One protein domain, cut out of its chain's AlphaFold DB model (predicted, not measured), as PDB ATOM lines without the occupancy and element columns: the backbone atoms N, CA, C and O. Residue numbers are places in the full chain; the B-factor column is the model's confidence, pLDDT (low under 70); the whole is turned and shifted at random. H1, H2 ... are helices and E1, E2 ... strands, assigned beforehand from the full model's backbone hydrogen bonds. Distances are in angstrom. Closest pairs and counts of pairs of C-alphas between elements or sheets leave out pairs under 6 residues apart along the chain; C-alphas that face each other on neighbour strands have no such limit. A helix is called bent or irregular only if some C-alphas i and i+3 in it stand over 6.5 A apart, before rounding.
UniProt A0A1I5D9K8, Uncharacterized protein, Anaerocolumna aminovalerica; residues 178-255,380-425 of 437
ATOM      1  N   LEU A 178     200.288 151.721 143.425       96.25
ATOM      2  CA  LEU A 178     198.931 152.171 143.142       96.25
ATOM      3  C   LEU A 178     198.644 153.476 143.889       96.25
ATOM      4  O   LEU A 178     198.591 153.496 145.115       96.25
ATOM      5  N   PHE A 179     198.433 154.560 143.157       96.81
ATOM      6  CA  PHE A 179     198.031 155.847 143.708       96.81
ATOM      7  C   PHE A 179     196.510 155.987 143.653       96.81
ATOM      8  O   PHE A 179     195.921 155.893 142.576       96.81
ATOM      9  N   VAL A 180     195.878 156.248 144.797       96.62
ATOM     10  CA  VAL A 180     194.428 156.461 144.874       96.62
ATOM     11  C   VAL A 180     194.130 157.789 145.542       96.62
ATOM     12  O   VAL A 180     194.557 158.029 146.666       96.62
ATOM     13  N   SER A 181     193.401 158.667 144.865       95.00
ATOM     14  CA  SER A 181     193.040 159.974 145.417       95.00
ATOM     15  C   SER A 181     191.534 160.123 145.565       95.00
ATOM     16  O   SER A 181     190.764 159.625 144.743       95.00
ATOM     17  N   GLY A 182     191.112 160.900 146.561       92.44
ATOM     18  CA  GLY A 182     189.817 161.569 146.500       92.44
ATOM     19  C   GLY A 182     189.689 162.461 145.255       92.44
ATOM     20  O   GLY A 182     190.635 162.622 144.476       92.44
ATOM     21  N   LEU A 183     188.521 163.083 145.088       90.12
ATOM     22  CA  LEU A 183     188.270 164.006 143.980       90.12
ATOM     23  C   LEU A 183     187.987 165.433 144.470       90.12
ATOM     24  O   LEU A 183     188.843 166.301 144.313       90.12
ATOM     25  N   ASP A 184     186.821 165.658 145.081       86.50
ATOM     26  CA  ASP A 184     186.303 166.989 145.424       86.50
ATOM     27  C   ASP A 184     187.213 167.785 146.369       86.50
ATOM     28  O   ASP A 184     187.588 168.902 146.036       86.50
ATOM     29  N   ASP A 185     187.644 167.195 147.486       81.81
ATOM     30  CA  ASP A 185     188.430 167.915 148.502       81.81
ATOM     31  C   ASP A 185     189.951 167.709 148.355       81.81
ATOM     32  O   ASP A 185     190.719 167.932 149.286       81.81
ATOM     33  N   THR A 186     190.412 167.222 147.199       87.31
ATOM     34  CA  THR A 186     191.827 166.836 147.005       87.31
ATOM     35  C   THR A 186     192.390 167.263 145.652       87.31
ATOM     36  O   THR A 186     193.378 167.996 145.605       87.31
ATOM     37  N   LEU A 187     191.792 166.808 144.547       89.31
ATOM     38  CA  LEU A 187     192.255 167.100 143.186       89.31
ATOM     39  C   LEU A 187     191.585 168.333 142.591       89.31
ATOM     40  O   LEU A 187     192.224 169.077 141.845       89.31
ATOM     41  N   LEU A 188     190.298 168.515 142.877       89.06
ATOM     42  CA  LEU A 188     189.500 169.583 142.296       89.06
ATOM     43  C   LEU A 188     189.544 170.844 143.147       89.06
ATOM     44  O   LEU A 188     189.748 170.809 144.358       89.06
ATOM     45  N   ASN A 189     189.356 171.976 142.480       84.25
ATOM     46  CA  ASN A 189     189.190 173.259 143.137       84.25
ATOM     47  C   ASN A 189     187.754 173.486 143.629       84.25
ATOM     48  O   ASN A 189     186.861 172.689 143.353       84.25
ATOM     49  N   ASP A 190     187.506 174.612 144.303       79.31
ATOM     50  CA  ASP A 190     186.167 174.964 144.810       79.31
ATOM     51  C   ASP A 190     185.102 175.074 143.701       79.31
ATOM     52  O   ASP A 190     183.904 174.989 143.971       79.31
ATOM     53  N   LYS A 191     185.533 175.248 142.444       80.56
ATOM     54  CA  LYS A 191     184.678 175.261 141.247       80.56
ATOM     55  C   LYS A 191     184.485 173.869 140.632       80.56
ATOM     56  O   LYS A 191     183.761 173.741 139.652       80.56
ATOM     57  N   GLY A 192     185.107 172.834 141.192       81.62
ATOM     58  CA  GLY A 192     185.069 171.471 140.673       81.62
ATOM     59  C   GLY A 192     185.990 171.230 139.475       81.62
ATOM     60  O   GLY A 192     185.758 170.280 138.733       81.62
ATOM     61  N   GLU A 193     187.014 172.063 139.272       86.44
ATOM     62  CA  GLU A 193     187.922 172.003 138.120       86.44
ATOM     63  C   GLU A 193     189.335 171.570 138.531       86.44
ATOM     64  O   GLU A 193     189.806 171.868 139.634       86.44
ATOM     65  N   LEU A 194     190.052 170.922 137.611       88.81
ATOM     66  CA  LEU A 194     191.454 170.568 137.800       88.81
ATOM     67  C   LEU A 194     192.363 171.740 137.404       88.81
ATOM     68  O   LEU A 194     192.267 172.300 136.309       88.81
ATOM     69  N   VAL A 195     193.302 172.102 138.278       88.50
ATOM     70  CA  VAL A 195     194.277 173.159 137.968       88.50
ATOM     71  C   VAL A 195     195.194 172.751 136.799       88.50
ATOM     72  O   VAL A 195     195.575 171.580 136.703       88.50
ATOM     73  N   PRO A 196     195.622 173.690 135.921       86.62
ATOM     74  CA  PRO A 196     196.353 173.350 134.695       86.62
ATOM     75  C   PRO A 196     197.616 172.510 134.917       86.62
ATOM     76  O   PRO A 196     197.888 171.593 134.147       86.62
ATOM     77  N   TYR A 197     198.371 172.796 135.983       86.94
ATOM     78  CA  TYR A 197     199.550 172.013 136.356       86.94
ATOM     79  C   TYR A 197     199.190 170.562 136.695       86.94
ATOM     80  O   TYR A 197     199.806 169.646 136.150       86.94
ATOM     81  N   SER A 198     198.188 170.358 137.560       91.12
ATOM     82  CA  SER A 198     197.736 169.027 137.972       91.12
ATOM     83  C   SER A 198     197.271 168.210 136.775       91.12
ATOM     84  O   SER A 198     197.713 167.078 136.628       91.12
ATOM     85  N   ARG A 199     196.480 168.801 135.869       91.56
ATOM     86  CA  ARG A 199     196.039 168.136 134.632       91.56
ATOM     87  C   ARG A 199     197.212 167.658 133.786       91.56
ATOM     88  O   ARG A 199     197.282 166.492 133.413       91.56
ATOM     89  N   VAL A 200     198.149 168.559 133.502       88.06
ATOM     90  CA  VAL A 200     199.312 168.268 132.656       88.06
ATOM     91  C   VAL A 200     200.189 167.173 133.254       88.06
ATOM     92  O   VAL A 200     200.571 166.232 132.562       88.06
ATOM     93  N   GLU A 201     200.548 167.306 134.528       89.50
ATOM     94  CA  GLU A 201     201.486 166.385 135.164       89.50
ATOM     95  C   GLU A 201     200.851 165.031 135.460       89.50
ATOM     96  O   GLU A 201     201.518 164.014 135.286       89.50
ATOM     97  N   LEU A 202     199.576 165.000 135.851       94.12
ATOM     98  CA  LEU A 202     198.859 163.754 136.095       94.12
ATOM     99  C   LEU A 202     198.714 162.941 134.804       94.12
ATOM    100  O   LEU A 202     199.120 161.781 134.785       94.12
ATOM    101  N   ASN A 203     198.275 163.566 133.703       93.75
ATOM    102  CA  ASN A 203     198.197 162.900 132.397       93.75
ATOM    103  C   ASN A 203     199.566 162.390 131.941       93.75
ATOM    104  O   ASN A 203     199.699 161.226 131.575       93.75
ATOM    105  N   ARG A 204     200.620 163.205 132.079       91.19
ATOM    106  CA  ARG A 204     201.995 162.790 131.759       91.19
ATOM    107  C   ARG A 204     202.436 161.561 132.560       91.19
ATOM    108  O   ARG A 204     203.145 160.710 132.025       91.19
ATOM    109  N   MET A 205     202.090 161.483 133.845       93.38
ATOM    110  CA  MET A 205     202.434 160.333 134.687       93.38
ATOM    111  C   MET A 205     201.639 159.085 134.282       93.38
ATOM    112  O   MET A 205     202.234 158.021 134.124       93.38
ATOM    113  N   ILE A 206     200.334 159.211 134.028       93.62
ATOM    114  CA  ILE A 206     199.467 158.103 133.584       93.62
ATOM    115  C   ILE A 206     199.900 157.565 132.208       93.62
ATOM    116  O   ILE A 206     199.974 156.350 131.987       93.62
ATOM    117  N   GLU A 207     200.254 158.449 131.276       89.69
ATOM    118  CA  GLU A 207     200.801 158.082 129.964       89.69
ATOM    119  C   GLU A 207     202.104 157.286 130.091       89.69
ATOM    120  O   GLU A 207     202.312 156.321 129.358       89.69
ATOM    121  N   ARG A 208     202.948 157.630 131.072       88.25
ATOM    122  CA  ARG A 208     204.213 156.937 131.374       88.25
ATOM    123  C   ARG A 208     204.053 155.634 132.164       88.25
ATOM    124  O   ARG A 208     205.058 154.972 132.427       88.25
ATOM    125  N   GLY A 209     202.822 155.257 132.510       90.50
ATOM    126  CA  GLY A 209     202.511 154.004 133.199       90.50
ATOM    127  C   GLY A 209     202.353 154.130 134.713       90.50
ATOM    128  O   GLY A 209     202.483 153.128 135.409       90.50
ATOM    129  N   ALA A 210     202.099 155.330 135.244       94.25
ATOM    130  CA  ALA A 210     201.687 155.467 136.636       94.25
ATOM    131  C   ALA A 210     200.327 154.792 136.855       94.25
ATOM    132  O   ALA A 210     199.360 155.084 136.149       94.25
ATOM    133  N   ASN A 211     200.252 153.930 137.867       95.62
ATOM    134  CA  ASN A 211     199.011 153.300 138.295       95.62
ATOM    135  C   ASN A 211     198.247 154.278 139.184       95.62
ATOM    136  O   ASN A 211     198.550 154.412 140.365       95.62
ATOM    137  N   PHE A 212     197.300 155.006 138.597       96.50
ATOM    138  CA  PHE A 212     196.519 156.027 139.288       96.50
ATOM    139  C   PHE A 212     195.023 155.831 139.064       96.50
ATOM    140  O   PHE A 212     194.587 155.575 137.942       96.50
ATOM    141  N   THR A 213     194.245 156.002 140.129       96.62
ATOM    142  CA  THR A 213     192.782 156.036 140.077       96.62
ATOM    143  C   THR A 213     192.204 156.941 141.170       96.62
ATOM    144  O   THR A 213     192.932 157.523 141.979       96.62
ATOM    145  N   ILE A 214     190.879 157.067 141.191       96.31
ATOM    146  CA  ILE A 214     190.136 157.872 142.154       96.31
ATOM    147  C   ILE A 214     189.170 157.027 142.988       96.31
ATOM    148  O   ILE A 214     188.594 156.050 142.503       96.31
ATOM    149  N   ALA A 215     188.957 157.461 144.229       95.75
ATOM    150  CA  ALA A 215     187.906 156.974 145.112       95.75
ATOM    151  C   ALA A 215     187.011 158.132 145.554       95.75
ATOM    152  O   ALA A 215     187.427 159.021 146.297       95.75
ATOM    153  N   THR A 216     185.767 158.148 145.073       94.19
ATOM    154  CA  THR A 216     184.877 159.307 145.184       94.19
ATOM    155  C   THR A 216     183.472 158.945 145.656       94.19
ATOM    156  O   THR A 216     182.987 157.824 145.513       94.19
ATOM    157  N   GLU A 217     182.805 159.939 146.231       92.62
ATOM    158  CA  GLU A 217     181.383 159.898 146.578       92.62
ATOM    159  C   GLU A 217     180.495 160.160 145.362       92.62
ATOM    160  O   GLU A 217     179.313 159.822 145.362       92.62
ATOM    161  N   ARG A 218     181.068 160.736 144.298       91.75
ATOM    162  CA  ARG A 218     180.340 161.044 143.071       91.75
ATOM    163  C   ARG A 218     179.797 159.783 142.397       91.75
ATOM    164  O   ARG A 218     180.364 158.692 142.472       91.75
ATOM    165  N   THR A 219     178.707 159.980 141.663       92.75
ATOM    166  CA  THR A 219     178.141 158.976 140.757       92.75
ATOM    167  C   THR A 219     178.958 158.879 139.467       92.75
ATOM    168  O   THR A 219     179.675 159.822 139.118       92.75
ATOM    169  N   ILE A 220     178.800 157.784 138.708       91.94
ATOM    170  CA  ILE A 220     179.452 157.617 137.392       91.94
ATOM    171  C   ILE A 220     179.151 158.802 136.468       91.94
ATOM    172  O   ILE A 220     180.049 159.376 135.866       91.94
ATOM    173  N   ALA A 221     177.906 159.270 136.427       90.69
ATOM    174  CA  ALA A 221     177.546 160.431 135.620       90.69
ATOM    175  C   ALA A 221     178.334 161.703 135.989       90.69
ATOM    176  O   ALA A 221     178.744 162.457 135.111       90.69
ATOM    177  N   SER A 222     178.563 161.940 137.285       89.50
ATOM    178  CA  SER A 222     179.257 163.137 137.781       89.50
ATOM    179  C   SER A 222     180.781 163.076 137.670       89.50
ATOM    180  O   SER A 222     181.433 164.109 137.839       89.50
ATOM    181  N   LEU A 223     181.360 161.897 137.426       89.75
ATOM    182  CA  LEU A 223     182.803 161.746 137.225       89.75
ATOM    183  C   LEU A 223     183.209 161.801 135.744       89.75
ATOM    184  O   LEU A 223     184.384 162.016 135.458       89.75
ATOM    185  N   MET A 224     182.261 161.682 134.805       89.00
ATOM    186  CA  MET A 224     182.556 161.716 133.363       89.00
ATOM    187  C   MET A 224     183.267 162.997 132.918       89.00
ATOM    188  O   MET A 224     184.131 162.930 132.051       89.00
ATOM    189  N   ASP A 225     182.959 164.154 133.509       87.06
ATOM    190  CA  ASP A 225     183.641 165.404 133.145       87.06
ATOM    191  C   ASP A 225     185.108 165.415 133.587       87.06
ATOM    192  O   ASP A 225     185.972 165.853 132.832       87.06
ATOM    193  N   PHE A 226     185.416 164.830 134.748       90.94
ATOM    194  CA  PHE A 226     186.798 164.656 135.194       90.94
ATOM    195  C   PHE A 226     187.558 163.657 134.313       90.94
ATOM    196  O   PHE A 226     188.679 163.933 133.894       90.94
ATOM    197  N   VAL A 227     186.936 162.523 133.982       91.50
ATOM    198  CA  VAL A 227     187.534 161.484 133.125       91.50
ATOM    199  C   VAL A 227     187.900 162.016 131.738       91.50
ATOM    200  O   VAL A 227     188.907 161.595 131.173       91.50
ATOM    201  N   LYS A 228     187.117 162.949 131.181       89.69
ATOM    202  CA  LYS A 228     187.451 163.597 129.901       89.69
ATOM    203  C   LYS A 228     188.759 164.386 129.980       89.69
ATOM    204  O   LYS A 228     189.493 164.438 128.998       89.69
ATOM    205  N   GLU A 229     189.043 165.012 131.122       91.12
ATOM    206  CA  GLU A 229     190.285 165.762 131.335       91.12
ATOM    207  C   GLU A 229     191.463 164.869 131.736       91.12
ATOM    208  O   GLU A 229     192.610 165.188 131.406       91.12
ATOM    209  N   VAL A 230     191.184 163.777 132.451       94.19
ATOM    210  CA  VAL A 230     192.170 162.817 132.953       94.19
ATOM    211  C   VAL A 230     191.729 161.397 132.593       94.19
ATOM    212  O   VAL A 230     191.003 160.769 133.368       94.19
ATOM    213  N   PRO A 231     192.157 160.869 131.431       91.31
ATOM    214  CA  PRO A 231     191.826 159.511 131.016       91.31
ATOM    215  C   PRO A 231     192.437 158.483 131.975       91.31
ATOM    216  O   PRO A 231     193.651 158.271 132.004       91.31
ATOM    217  N   LEU A 232     191.591 157.851 132.789       94.69
ATOM    218  CA  LEU A 232     192.003 156.832 133.752       94.69
ATOM    219  C   LEU A 232     192.070 155.461 133.073       94.69
ATOM    220  O   LEU A 232     191.124 155.053 132.409       94.69
ATOM    221  N   LYS A 233     193.186 154.751 133.278       92.75
ATOM    222  CA  LYS A 233     193.407 153.373 132.791       92.75
ATOM    223  C   LYS A 233     192.991 152.300 133.798       92.75
ATOM    224  O   LYS A 233     192.986 151.118 133.481       92.75
ATOM    225  N   LEU A 234     192.744 152.706 135.042       95.56
ATOM    226  CA  LEU A 234     192.350 151.819 136.126       95.56
ATOM    227  C   LEU A 234     190.884 152.065 136.497       95.56
ATOM    228  O   LEU A 234     190.404 153.194 136.346       95.56
ATOM    229  N   PRO A 235     190.188 151.048 137.034       96.88
ATOM    230  CA  PRO A 235     188.821 151.205 137.506       96.88
ATOM    231  C   PRO A 235     188.713 152.250 138.617       96.88
ATOM    232  O   PRO A 235     189.611 152.377 139.454       96.88
ATOM    233  N   VAL A 236     187.599 152.977 138.638       97.19
ATOM    234  CA  VAL A 236     187.293 154.015 139.628       97.19
ATOM    235  C   VAL A 236     186.364 153.487 140.705       97.19
ATOM    236  O   VAL A 236     185.424 152.745 140.418       97.19
ATOM    237  N   ILE A 237     186.593 153.918 141.942       97.56
ATOM    238  CA  ILE A 237     185.674 153.665 143.050       97.56
ATOM    239  C   ILE A 237     184.686 154.830 143.105       97.56
ATOM    240  O   ILE A 237     185.075 155.977 143.332       97.56
ATOM    241  N   ALA A 238     183.410 154.538 142.883       96.25
ATOM    242  CA  ALA A 238     182.324 155.510 142.827       96.25
ATOM    243  C   ALA A 238     181.225 155.172 143.840       96.25
ATOM    244  O   ALA A 238     181.270 154.129 144.498       96.25
ATOM    245  N   PHE A 239     180.232 156.062 143.966       95.50
ATOM    246  CA  PHE A 239     179.112 155.882 144.899       95.50
ATOM    247  C   PHE A 239     179.597 155.573 146.325       95.50
ATOM    248  O   PHE A 239     179.102 154.672 146.993       95.50
ATOM    249  N   ASN A 240     180.638 156.288 146.757       94.19
ATOM    250  CA  ASN A 240     181.235 156.168 148.084       94.19
ATOM    251  C   ASN A 240     181.657 154.734 148.472       94.19
ATOM    252  O   ASN A 240     181.550 154.349 149.634       94.19
ATOM    253  N   GLY A 241     182.131 153.950 147.499       96.00
ATOM    254  CA  GLY A 241     182.561 152.568 147.721       96.00
ATOM    255  C   GLY A 241     181.523 151.509 147.359       96.00
ATOM    256  O   GLY A 241     181.814 150.329 147.495       96.00
ATOM    257  N   ALA A 242     180.339 151.885 146.866       97.06
ATOM    258  CA  ALA A 242     179.352 150.905 146.410       97.06
ATOM    259  C   ALA A 242     179.710 150.275 145.056       97.06
ATOM    260  O   ALA A 242     179.274 149.166 144.762       97.06
ATOM    261  N   VAL A 243     180.481 150.973 144.216       96.75
ATOM    262  CA  VAL A 243     180.757 150.545 142.838       96.75
ATOM    263  C   VAL A 243     182.241 150.663 142.513       96.75
ATOM    264  O   VAL A 243     182.845 151.713 142.737       96.75
ATOM    265  N   LEU A 244     182.787 149.615 141.894       97.31
ATOM    266  CA  LEU A 244     184.033 149.665 141.137       97.31
ATOM    267  C   LEU A 244     183.712 149.611 139.644       97.31
ATOM    268  O   LEU A 244     183.162 148.620 139.161       97.31
ATOM    269  N   TYR A 245     184.054 150.671 138.922       95.75
ATOM    270  CA  TYR A 245     183.666 150.853 137.527       95.75
ATOM    271  C   TYR A 245     184.891 151.016 136.631       95.75
ATOM    272  O   TYR A 245     185.722 151.894 136.861       95.75
ATOM    273  N   ASP A 246     185.001 150.185 135.601       95.25
ATOM    274  CA  ASP A 246     186.003 150.334 134.552       95.25
ATOM    275  C   ASP A 246     185.521 151.384 133.548       95.25
ATOM    276  O   ASP A 246     184.525 151.205 132.848       95.25
ATOM    277  N   VAL A 247     186.225 152.511 133.502       92.31
ATOM    278  CA  VAL A 247     185.840 153.659 132.680       92.31
ATOM    279  C   VAL A 247     186.120 153.424 131.196       92.31
ATOM    280  O   VAL A 247     185.371 153.919 130.353       92.31
ATOM    281  N   GLU A 248     187.176 152.675 130.876       90.50
ATOM    282  CA  GLU A 248     187.587 152.395 129.500       90.50
ATOM    283  C   GLU A 248     186.653 151.359 128.870       90.50
ATOM    284  O   GLU A 248     186.129 151.579 127.776       90.50
ATOM    285  N   LYS A 249     186.373 150.276 129.605       91.94
ATOM    286  CA  LYS A 249     185.467 149.207 129.157       91.94
ATOM    287  C   LYS A 249     183.990 149.539 129.339       91.94
ATOM    288  O   LYS A 249     183.152 148.941 128.677       91.94
ATOM    289  N   LYS A 250     183.678 150.529 130.182       90.94
ATOM    290  CA  LYS A 250     182.318 150.905 130.604       90.94
ATOM    291  C   LYS A 250     181.591 149.786 131.354       90.94
ATOM    292  O   LYS A 250     180.393 149.588 131.179       90.94
ATOM    293  N   GLU A 251     182.317 149.085 132.216       92.81
ATOM    294  CA  GLU A 251     181.834 147.884 132.901       92.81
ATOM    295  C   GLU A 251     181.797 148.068 134.421       92.81
ATOM    296  O   GLU A 251     182.703 148.640 135.034       92.81
ATOM    297  N   PHE A 252     180.760 147.528 135.061       93.88
ATOM    298  CA  PHE A 252     180.675 147.442 136.518       93.88
ATOM    299  C   PHE A 252     181.410 146.188 136.996       93.88
ATOM    300  O   PHE A 252     180.867 145.087 136.951       93.88
ATOM    301  N   LEU A 253     182.641 146.350 137.480       95.06
ATOM    302  CA  LEU A 253     183.472 145.226 137.915       95.06
ATOM    303  C   LEU A 253     183.019 144.654 139.259       95.06
ATOM    304  O   LEU A 253     183.075 143.441 139.468       95.06
ATOM    305  N   ARG A 254     182.624 145.528 140.192       96.06
ATOM    306  CA  ARG A 254     182.156 145.167 141.539       96.06
ATOM    307  C   ARG A 254     181.046 146.106 141.982       96.06
ATOM    308  O   ARG A 254     181.050 147.288 141.633       96.06
ATOM    309  N   LYS A 255     180.090 145.560 142.734       95.31
ATOM    310  CA  LYS A 255     178.871 146.241 143.178       95.31
ATOM    311  C   LYS A 255     178.519 145.763 144.586       95.31
ATOM    312  O   LYS A 255     178.529 144.560 144.834       95.31
ATOM    313  N   ASN A 380     186.751 149.048 151.891       94.88
ATOM    314  CA  ASN A 380     186.403 147.723 151.383       94.88
ATOM    315  C   ASN A 380     186.652 147.633 149.873       94.88
ATOM    316  O   ASN A 380     187.275 146.688 149.390       94.88
ATOM    317  N   MET A 381     186.232 148.652 149.119       96.00
ATOM    318  CA  MET A 381     186.410 148.658 147.667       96.00
ATOM    319  C   MET A 381     187.874 148.888 147.247       96.00
ATOM    320  O   MET A 381     188.312 148.381 146.215       96.00
ATOM    321  N   LEU A 382     188.663 149.603 148.055       95.38
ATOM    322  CA  LEU A 382     190.112 149.732 147.878       95.38
ATOM    323  C   LEU A 382     190.811 148.381 148.044       95.38
ATOM    324  O   LEU A 382     191.713 148.071 147.265       95.38
ATOM    325  N   ALA A 383     190.383 147.558 149.006       94.12
ATOM    326  CA  ALA A 383     190.901 146.201 149.163       94.12
ATOM    327  C   ALA A 383     190.610 145.341 147.919       94.12
ATOM    328  O   ALA A 383     191.521 144.692 147.398       94.12
ATOM    329  N   GLU A 384     189.389 145.406 147.376       95.00
ATOM    330  CA  GLU A 384     189.033 144.715 146.126       95.00
ATOM    331  C   GLU A 384     189.871 145.212 144.933       95.00
ATOM    332  O   GLU A 384     190.397 144.409 144.156       95.00
ATOM    333  N   LEU A 385     190.076 146.528 144.817       95.38
ATOM    334  CA  LEU A 385     190.929 147.127 143.787       95.38
ATOM    335  C   LEU A 385     192.399 146.686 143.915       95.38
ATOM    336  O   LEU A 385     193.064 146.448 142.903       95.38
ATOM    337  N   LYS A 386     192.923 146.548 145.139       93.69
ATOM    338  CA  LYS A 386     194.291 146.060 145.374       93.69
ATOM    339  C   LYS A 386     194.469 144.632 144.861       93.69
ATOM    340  O   LYS A 386     195.448 144.350 144.174       93.69
ATOM    341  N   VAL A 387     193.501 143.757 145.139       93.38
ATOM    342  CA  VAL A 387     193.498 142.370 144.645       93.38
ATOM    343  C   VAL A 387     193.419 142.336 143.119       93.38
ATOM    344  O   VAL A 387     194.187 141.618 142.487       93.38
ATOM    345  N   LEU A 388     192.542 143.148 142.520       93.06
ATOM    346  CA  LEU A 388     192.370 143.215 141.065       93.06
ATOM    347  C   LEU A 388     193.614 143.721 140.327       93.06
ATOM    348  O   LEU A 388     193.910 143.254 139.231       93.06
ATOM    349  N   THR A 389     194.331 144.683 140.907       91.62
ATOM    350  CA  THR A 389     195.534 145.263 140.289       91.62
ATOM    351  C   THR A 389     196.801 144.447 140.545       91.62
ATOM    352  O   THR A 389     197.769 144.596 139.801       91.62
ATOM    353  N   GLY A 390     196.825 143.610 141.588       91.25
ATOM    354  CA  GLY A 390     198.002 142.827 141.979       91.25
ATOM    355  C   GLY A 390     199.175 143.670 142.500       91.25
ATOM    356  O   GLY A 390     200.293 143.170 142.601       91.25
ATOM    357  N   LEU A 391     198.951 144.953 142.811       89.69
ATOM    358  CA  LEU A 391     199.997 145.870 143.266       89.69
ATOM    359  C   LEU A 391     200.189 145.762 144.784       89.69
ATOM    360  O   LEU A 391     199.269 145.995 145.570       89.69
ATOM    361  N   GLU A 392     201.414 145.449 145.213       81.81
ATOM    362  CA  GLU A 392     201.737 145.277 146.636       81.81
ATOM    363  C   GLU A 392     201.641 146.592 147.418       81.81
ATOM    364  O   GLU A 392     201.122 146.625 148.542       81.81
ATOM    365  N   LYS A 393     202.107 147.691 146.809       92.81
ATOM    366  CA  LYS A 393     202.142 149.017 147.425       92.81
ATOM    367  C   LYS A 393     200.994 149.884 146.917       92.81
ATOM    368  O   LYS A 393     200.850 150.097 145.716       92.81
ATOM    369  N   MET A 394     200.228 150.436 147.849       94.44
ATOM    370  CA  MET A 394     199.185 151.429 147.600       94.44
ATOM    371  C   MET A 394     199.520 152.696 148.389       94.44
ATOM    372  O   MET A 394     200.085 152.601 149.474       94.44
ATOM    373  N   VAL A 395     199.227 153.862 147.818       95.25
ATOM    374  CA  VAL A 395     199.333 155.165 148.477       95.25
ATOM    375  C   VAL A 395     198.037 155.924 148.241       95.25
ATOM    376  O   VAL A 395     197.647 156.172 147.097       95.25
ATOM    377  N   THR A 396     197.389 156.305 149.330       94.62
ATOM    378  CA  THR A 396     196.092 156.967 149.347       94.62
ATOM    379  C   THR A 396     196.220 158.445 149.724       94.62
ATOM    380  O   THR A 396     196.994 158.822 150.606       94.62
ATOM    381  N   PHE A 397     195.462 159.305 149.040       93.69
ATOM    382  CA  PHE A 397     195.411 160.748 149.291       93.69
ATOM    383  C   PHE A 397     194.011 161.162 149.735       93.69
ATOM    384  O   PHE A 397     193.031 160.898 149.032       93.69
ATOM    385  N   GLY A 398     193.923 161.883 150.851       89.31
ATOM    386  CA  GLY A 398     192.650 162.369 151.376       89.31
ATOM    387  C   GLY A 398     192.810 163.436 152.448       89.31
ATOM    388  O   GLY A 398     193.919 163.837 152.786       89.31
ATOM    389  N   THR A 399     191.688 163.927 152.959       87.69
ATOM    390  CA  THR A 399     191.626 165.080 153.874       87.69
ATOM    391  C   THR A 399     191.400 164.697 155.334       87.69
ATOM    392  O   THR A 399     191.513 165.552 156.210       87.69
ATOM    393  N   ILE A 400     191.100 163.426 155.615       84.31
ATOM    394  CA  ILE A 400     190.749 162.949 156.957       84.31
ATOM    395  C   ILE A 400     192.005 162.385 157.645       84.31
ATOM    396  O   ILE A 400     192.589 161.416 157.146       84.31
ATOM    397  N   PRO A 401     192.451 162.967 158.776       83.69
ATOM    398  CA  PRO A 401     193.604 162.463 159.519       83.69
ATOM    399  C   PRO A 401     193.424 161.002 159.949       83.69
ATOM    400  O   PRO A 401     192.372 160.631 160.458       83.69
ATOM    401  N   GLY A 402     194.461 160.179 159.763       81.94
ATOM    402  CA  GLY A 402     194.475 158.769 160.178       81.94
ATOM    403  C   GLY A 402     193.778 157.786 159.227       81.94
ATOM    404  O   GLY A 402     193.906 156.586 159.431       81.94
ATOM    405  N   GLN A 403     193.086 158.266 158.186       84.44
ATOM    406  CA  GLN A 403     192.402 157.414 157.197       84.44
ATOM    407  C   GLN A 403     193.190 157.246 155.886       84.44
ATOM    408  O   GLN A 403     192.963 156.290 155.151       84.44
ATOM    409  N   TYR A 404     194.107 158.171 155.585       88.44
ATOM    410  CA  TYR A 404     194.863 158.206 154.330       88.44
ATOM    411  C   TYR A 404     196.369 158.278 154.597       88.44
ATOM    412  O   TYR A 404     196.794 158.938 155.548       88.44
ATOM    413  N   ASP A 405     197.171 157.672 153.717       88.69
ATOM    414  CA  ASP A 405     198.640 157.661 153.821       88.69
ATOM    415  C   ASP A 405     199.228 159.073 153.710       88.69
ATOM    416  O   ASP A 405     200.204 159.424 154.373       88.69
ATOM    417  N   ILE A 406     198.637 159.900 152.842       89.31
ATOM    418  CA  ILE A 406     199.056 161.280 152.617       89.31
ATOM    419  C   ILE A 406     197.873 162.207 152.858       89.31
ATOM    420  O   ILE A 406     196.929 162.283 152.067       89.31
ATOM    421  N   LEU A 407     197.981 162.965 153.944       88.81
ATOM    422  CA  LEU A 407     196.998 163.961 154.327       88.81
ATOM    423  C   LEU A 407     197.131 165.234 153.479       88.81
ATOM    424  O   LEU A 407     198.201 165.841 153.381       88.81
ATOM    425  N   ILE A 408     196.016 165.668 152.902       86.44
ATOM    426  CA  ILE A 408     195.873 166.908 152.144       86.44
ATOM    427  C   ILE A 408     195.164 167.924 153.042       86.44
ATOM    428  O   ILE A 408     193.950 167.884 153.197       86.44
ATOM    429  N   GLN A 409     195.935 168.807 153.680       70.44
ATOM    430  CA  GLN A 409     195.406 169.849 154.578       70.44
ATOM    431  C   GLN A 409     195.241 171.212 153.893       70.44
ATOM    432  O   GLN A 409     194.498 172.066 154.369       70.44
ATOM    433  N   ASP A 410     195.952 171.431 152.787       59.03
ATOM    434  CA  ASP A 410     196.025 172.730 152.130       59.03
ATOM    435  C   ASP A 410     195.040 172.835 150.963       59.03
ATOM    436  O   ASP A 410     194.956 171.942 150.120       59.03
ATOM    437  N   SER A 411     194.465 174.028 150.793       54.19
ATOM    438  CA  SER A 411     193.775 174.495 149.574       54.19
ATOM    439  C   SER A 411     194.655 174.486 148.310       54.19
ATOM    440  O   SER A 411     194.250 174.913 147.227       54.19
ATOM    441  N   ASN A 412     195.894 174.002 148.417       64.50
ATOM    442  CA  ASN A 412     196.801 173.812 147.307       64.50
ATOM    443  C   ASN A 412     196.476 172.501 146.578       64.50
ATOM    444  O   ASN A 412     197.087 171.462 146.825       64.50
ATOM    445  N   GLN A 413     195.575 172.592 145.601       70.56
ATOM    446  CA  GLN A 413     195.109 171.491 144.736       70.56
ATOM    447  C   GLN A 413     196.214 170.847 143.872       70.56
ATOM    448  O   GLN A 413     195.981 169.894 143.130       70.56
ATOM    449  N   ASN A 414     197.452 171.351 143.943       84.00
ATOM    450  CA  ASN A 414     198.610 170.711 143.319       84.00
ATOM    451  C   ASN A 414     199.289 169.681 144.233       84.00
ATOM    452  O   ASN A 414     200.213 169.005 143.786       84.00
ATOM    453  N   THR A 415     198.913 169.601 145.513       86.94
ATOM    454  CA  THR A 415     199.646 168.811 146.515       86.94
ATOM    455  C   THR A 415     199.623 167.327 146.181       86.94
ATOM    456  O   THR A 415     200.691 166.719 146.146       86.94
ATOM    457  N   VAL A 416     198.455 166.777 145.830       90.25
ATOM    458  CA  VAL A 416     198.318 165.377 145.394       90.25
ATOM    459  C   VAL A 416     199.279 165.079 144.248       90.25
ATOM    460  O   VAL A 416     200.123 164.194 144.355       90.25
ATOM    461  N   VAL A 417     199.232 165.880 143.180       91.88
ATOM    462  CA  VAL A 417     200.046 165.644 141.979       91.88
ATOM    463  C   VAL A 417     201.540 165.840 142.249       91.88
ATOM    464  O   VAL A 417     202.360 165.082 141.736       91.88
ATOM    465  N   LYS A 418     201.926 166.805 143.091       90.19
ATOM    466  CA  LYS A 418     203.329 167.007 143.490       90.19
ATOM    467  C   LYS A 418     203.864 165.831 144.303       90.19
ATOM    468  O   LYS A 418     204.936 165.324 143.982       90.19
ATOM    469  N   ARG A 419     203.119 165.379 145.315       91.12
ATOM    470  CA  ARG A 419     203.500 164.238 146.161       91.12
ATOM    471  C   ARG A 419     203.524 162.937 145.371       91.12
ATOM    472  O   ARG A 419     204.494 162.188 145.456       91.12
ATOM    473  N   MET A 420     202.524 162.717 144.524       93.12
ATOM    474  CA  MET A 420     202.513 161.603 143.582       93.12
ATOM    475  C   MET A 420     203.749 161.642 142.678       93.12
ATOM    476  O   MET A 420     204.428 160.632 142.552       93.12
ATOM    477  N   LYS A 421     204.112 162.802 142.115       90.44
ATOM    478  CA  LYS A 421     205.316 162.952 141.279       90.44
ATOM    479  C   LYS A 421     206.612 162.652 142.034       90.44
ATOM    480  O   LYS A 421     207.526 162.081 141.445       90.44
ATOM    481  N   GLU A 422     206.710 163.030 143.306       88.94
ATOM    482  CA  GLU A 422     207.866 162.719 144.158       88.94
ATOM    483  C   GLU A 422     208.032 161.209 144.382       88.94
ATOM    484  O   GLU A 422     209.156 160.710 144.344       88.94
ATOM    485  N   LEU A 423     206.923 160.490 144.577       90.12
ATOM    486  CA  LEU A 423     206.907 159.041 144.807       90.12
ATOM    487  C   LEU A 423     207.021 158.223 143.516       90.12
ATOM    488  O   LEU A 423     207.639 157.159 143.508       90.12
ATOM    489  N   TYR A 424     206.422 158.718 142.435       89.94
ATOM    490  CA  TYR A 424     206.401 158.071 141.130       89.94
ATOM    491  C   TYR A 424     207.716 158.265 140.370       89.94
ATOM    492  O   TYR A 424     208.195 157.324 139.747       89.94
ATOM    493  N   GLU A 425     208.324 159.455 140.433       87.38
ATOM    494  CA  GLU A 425     209.579 159.778 139.740       87.38
ATOM    495  C   GLU A 425     210.662 160.307 140.707       87.38
ATOM    496  O   GLU A 425     211.127 161.450 140.546       87.38
TER     497      GLU A 425
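This is residues 178 to 255 and 380 to 425 of the 437 residues of an uncharacterized protein of Anaerocolumna aminovalerica (UniProt A0A1I5D9K8). Two small three-stranded sheets meet at their edge strands E2 and E3, and H3 packs on one face of each, sitting in the angle between them. H4 covers the opposite face of the parallel sheet E2 E1 E6, with H1 side by side with H4 and grazing that sheet, while H2 is over the opposite face of the antiparallel sheet E3 E4 E5. The printed part has 124 residues, with four named helices and six named strands in the order E1 H1 E2 H2 E3 E4 E5 H3 E6 H4; its class is mixed, helices and strands. It is compact, with a radius of gyration of the C-alphas of 13.2 A, and rounded, spanning 33 by 30 by 30 A.

E1, residues 178 to 181, is the inner strand between E2, residues 211 to 214, and E6, residues 393 to 398. E1 and E6 are parallel at 8 degrees, with N 180 and O 395 2.9 A apart; E2 and E1 are parallel at 24 degrees, with N 179 and O 211 2.8 A apart, both within hydrogen-bond range. H4, residues 415 to 424, is on this sheet at a height of 9.8 A, along the strands at 2 degrees to E1 on the local plane; the closest C-alphas of the two are those of Phe 179 and Met 420, 7.3 A apart. H1, residues 196 to 207, only grazes the sheet with residues 202 to 206. It touches H4 at a shallow tilt of 28 degrees, the same way, with the C-alphas of Ser 198 and Val 417 closest at 5.7 A. E1, H1 and E2 form a strand-helix-strand unit, two parallel neighbour strands with a helix between, with a right-handed crossover. E3, residues 236 to 238, E4, residues 243 to 246, and E5, residues 251 to 255, form a meander, each strand the antiparallel neighbour of the one before; E3 and E4, and E4 and E5, are hairpins. N 236 and O 245 are 2.8 A apart, as are N 246 and O 251, within hydrogen-bond range. The closest C-alphas of E2 and E3 are those of Ile 214 and Val 236, 5.4 A apart. H3, residues 380 to 389, is on both sheets, at a height of 9.9 A over E2 E1 E6, on the opposite face from H4, and 8.9 A over E3 E4 E5; its C-alpha 381 is 6.9 A from that of Ile 237. H2, residues 220 to 229, is on the opposite face of E3 E4 E5 from H3; its closest C-alpha to E3 is that of Ile 220, 6.5 A from that of Ala 238. Every O i to N i+4 pair is within hydrogen-bond range in H1, H3 and H4, and 3 of 6 in H2.

E1 begins at C-alpha 178 (198.931, 152.171, 143.142), and H4 ends at C-alpha 424 (206.401, 158.071, 141.130). H1 is 16.6 A long, E6 16.9 A, H2 14.8 A, H3 14.6 A and H4 13.8 A. H2 is only just irregular: C-alphas 222 and 225 are 6.8 A apart.

The C-alphas of Lys 191 and Gly 390 are the two farthest apart, 35.1 A. Residues 256 to 379 are not printed, and C-alphas 255 and 380 are 11.2 A apart across the cut. The links E1 to H1 and E6 to H4 are long; in the latter, residues 406 to 407 pair in parallel with residues 397 to 398 of E6. The mean pLDDT of the printed part is 90.3, and residues 410 to 412 are under 70.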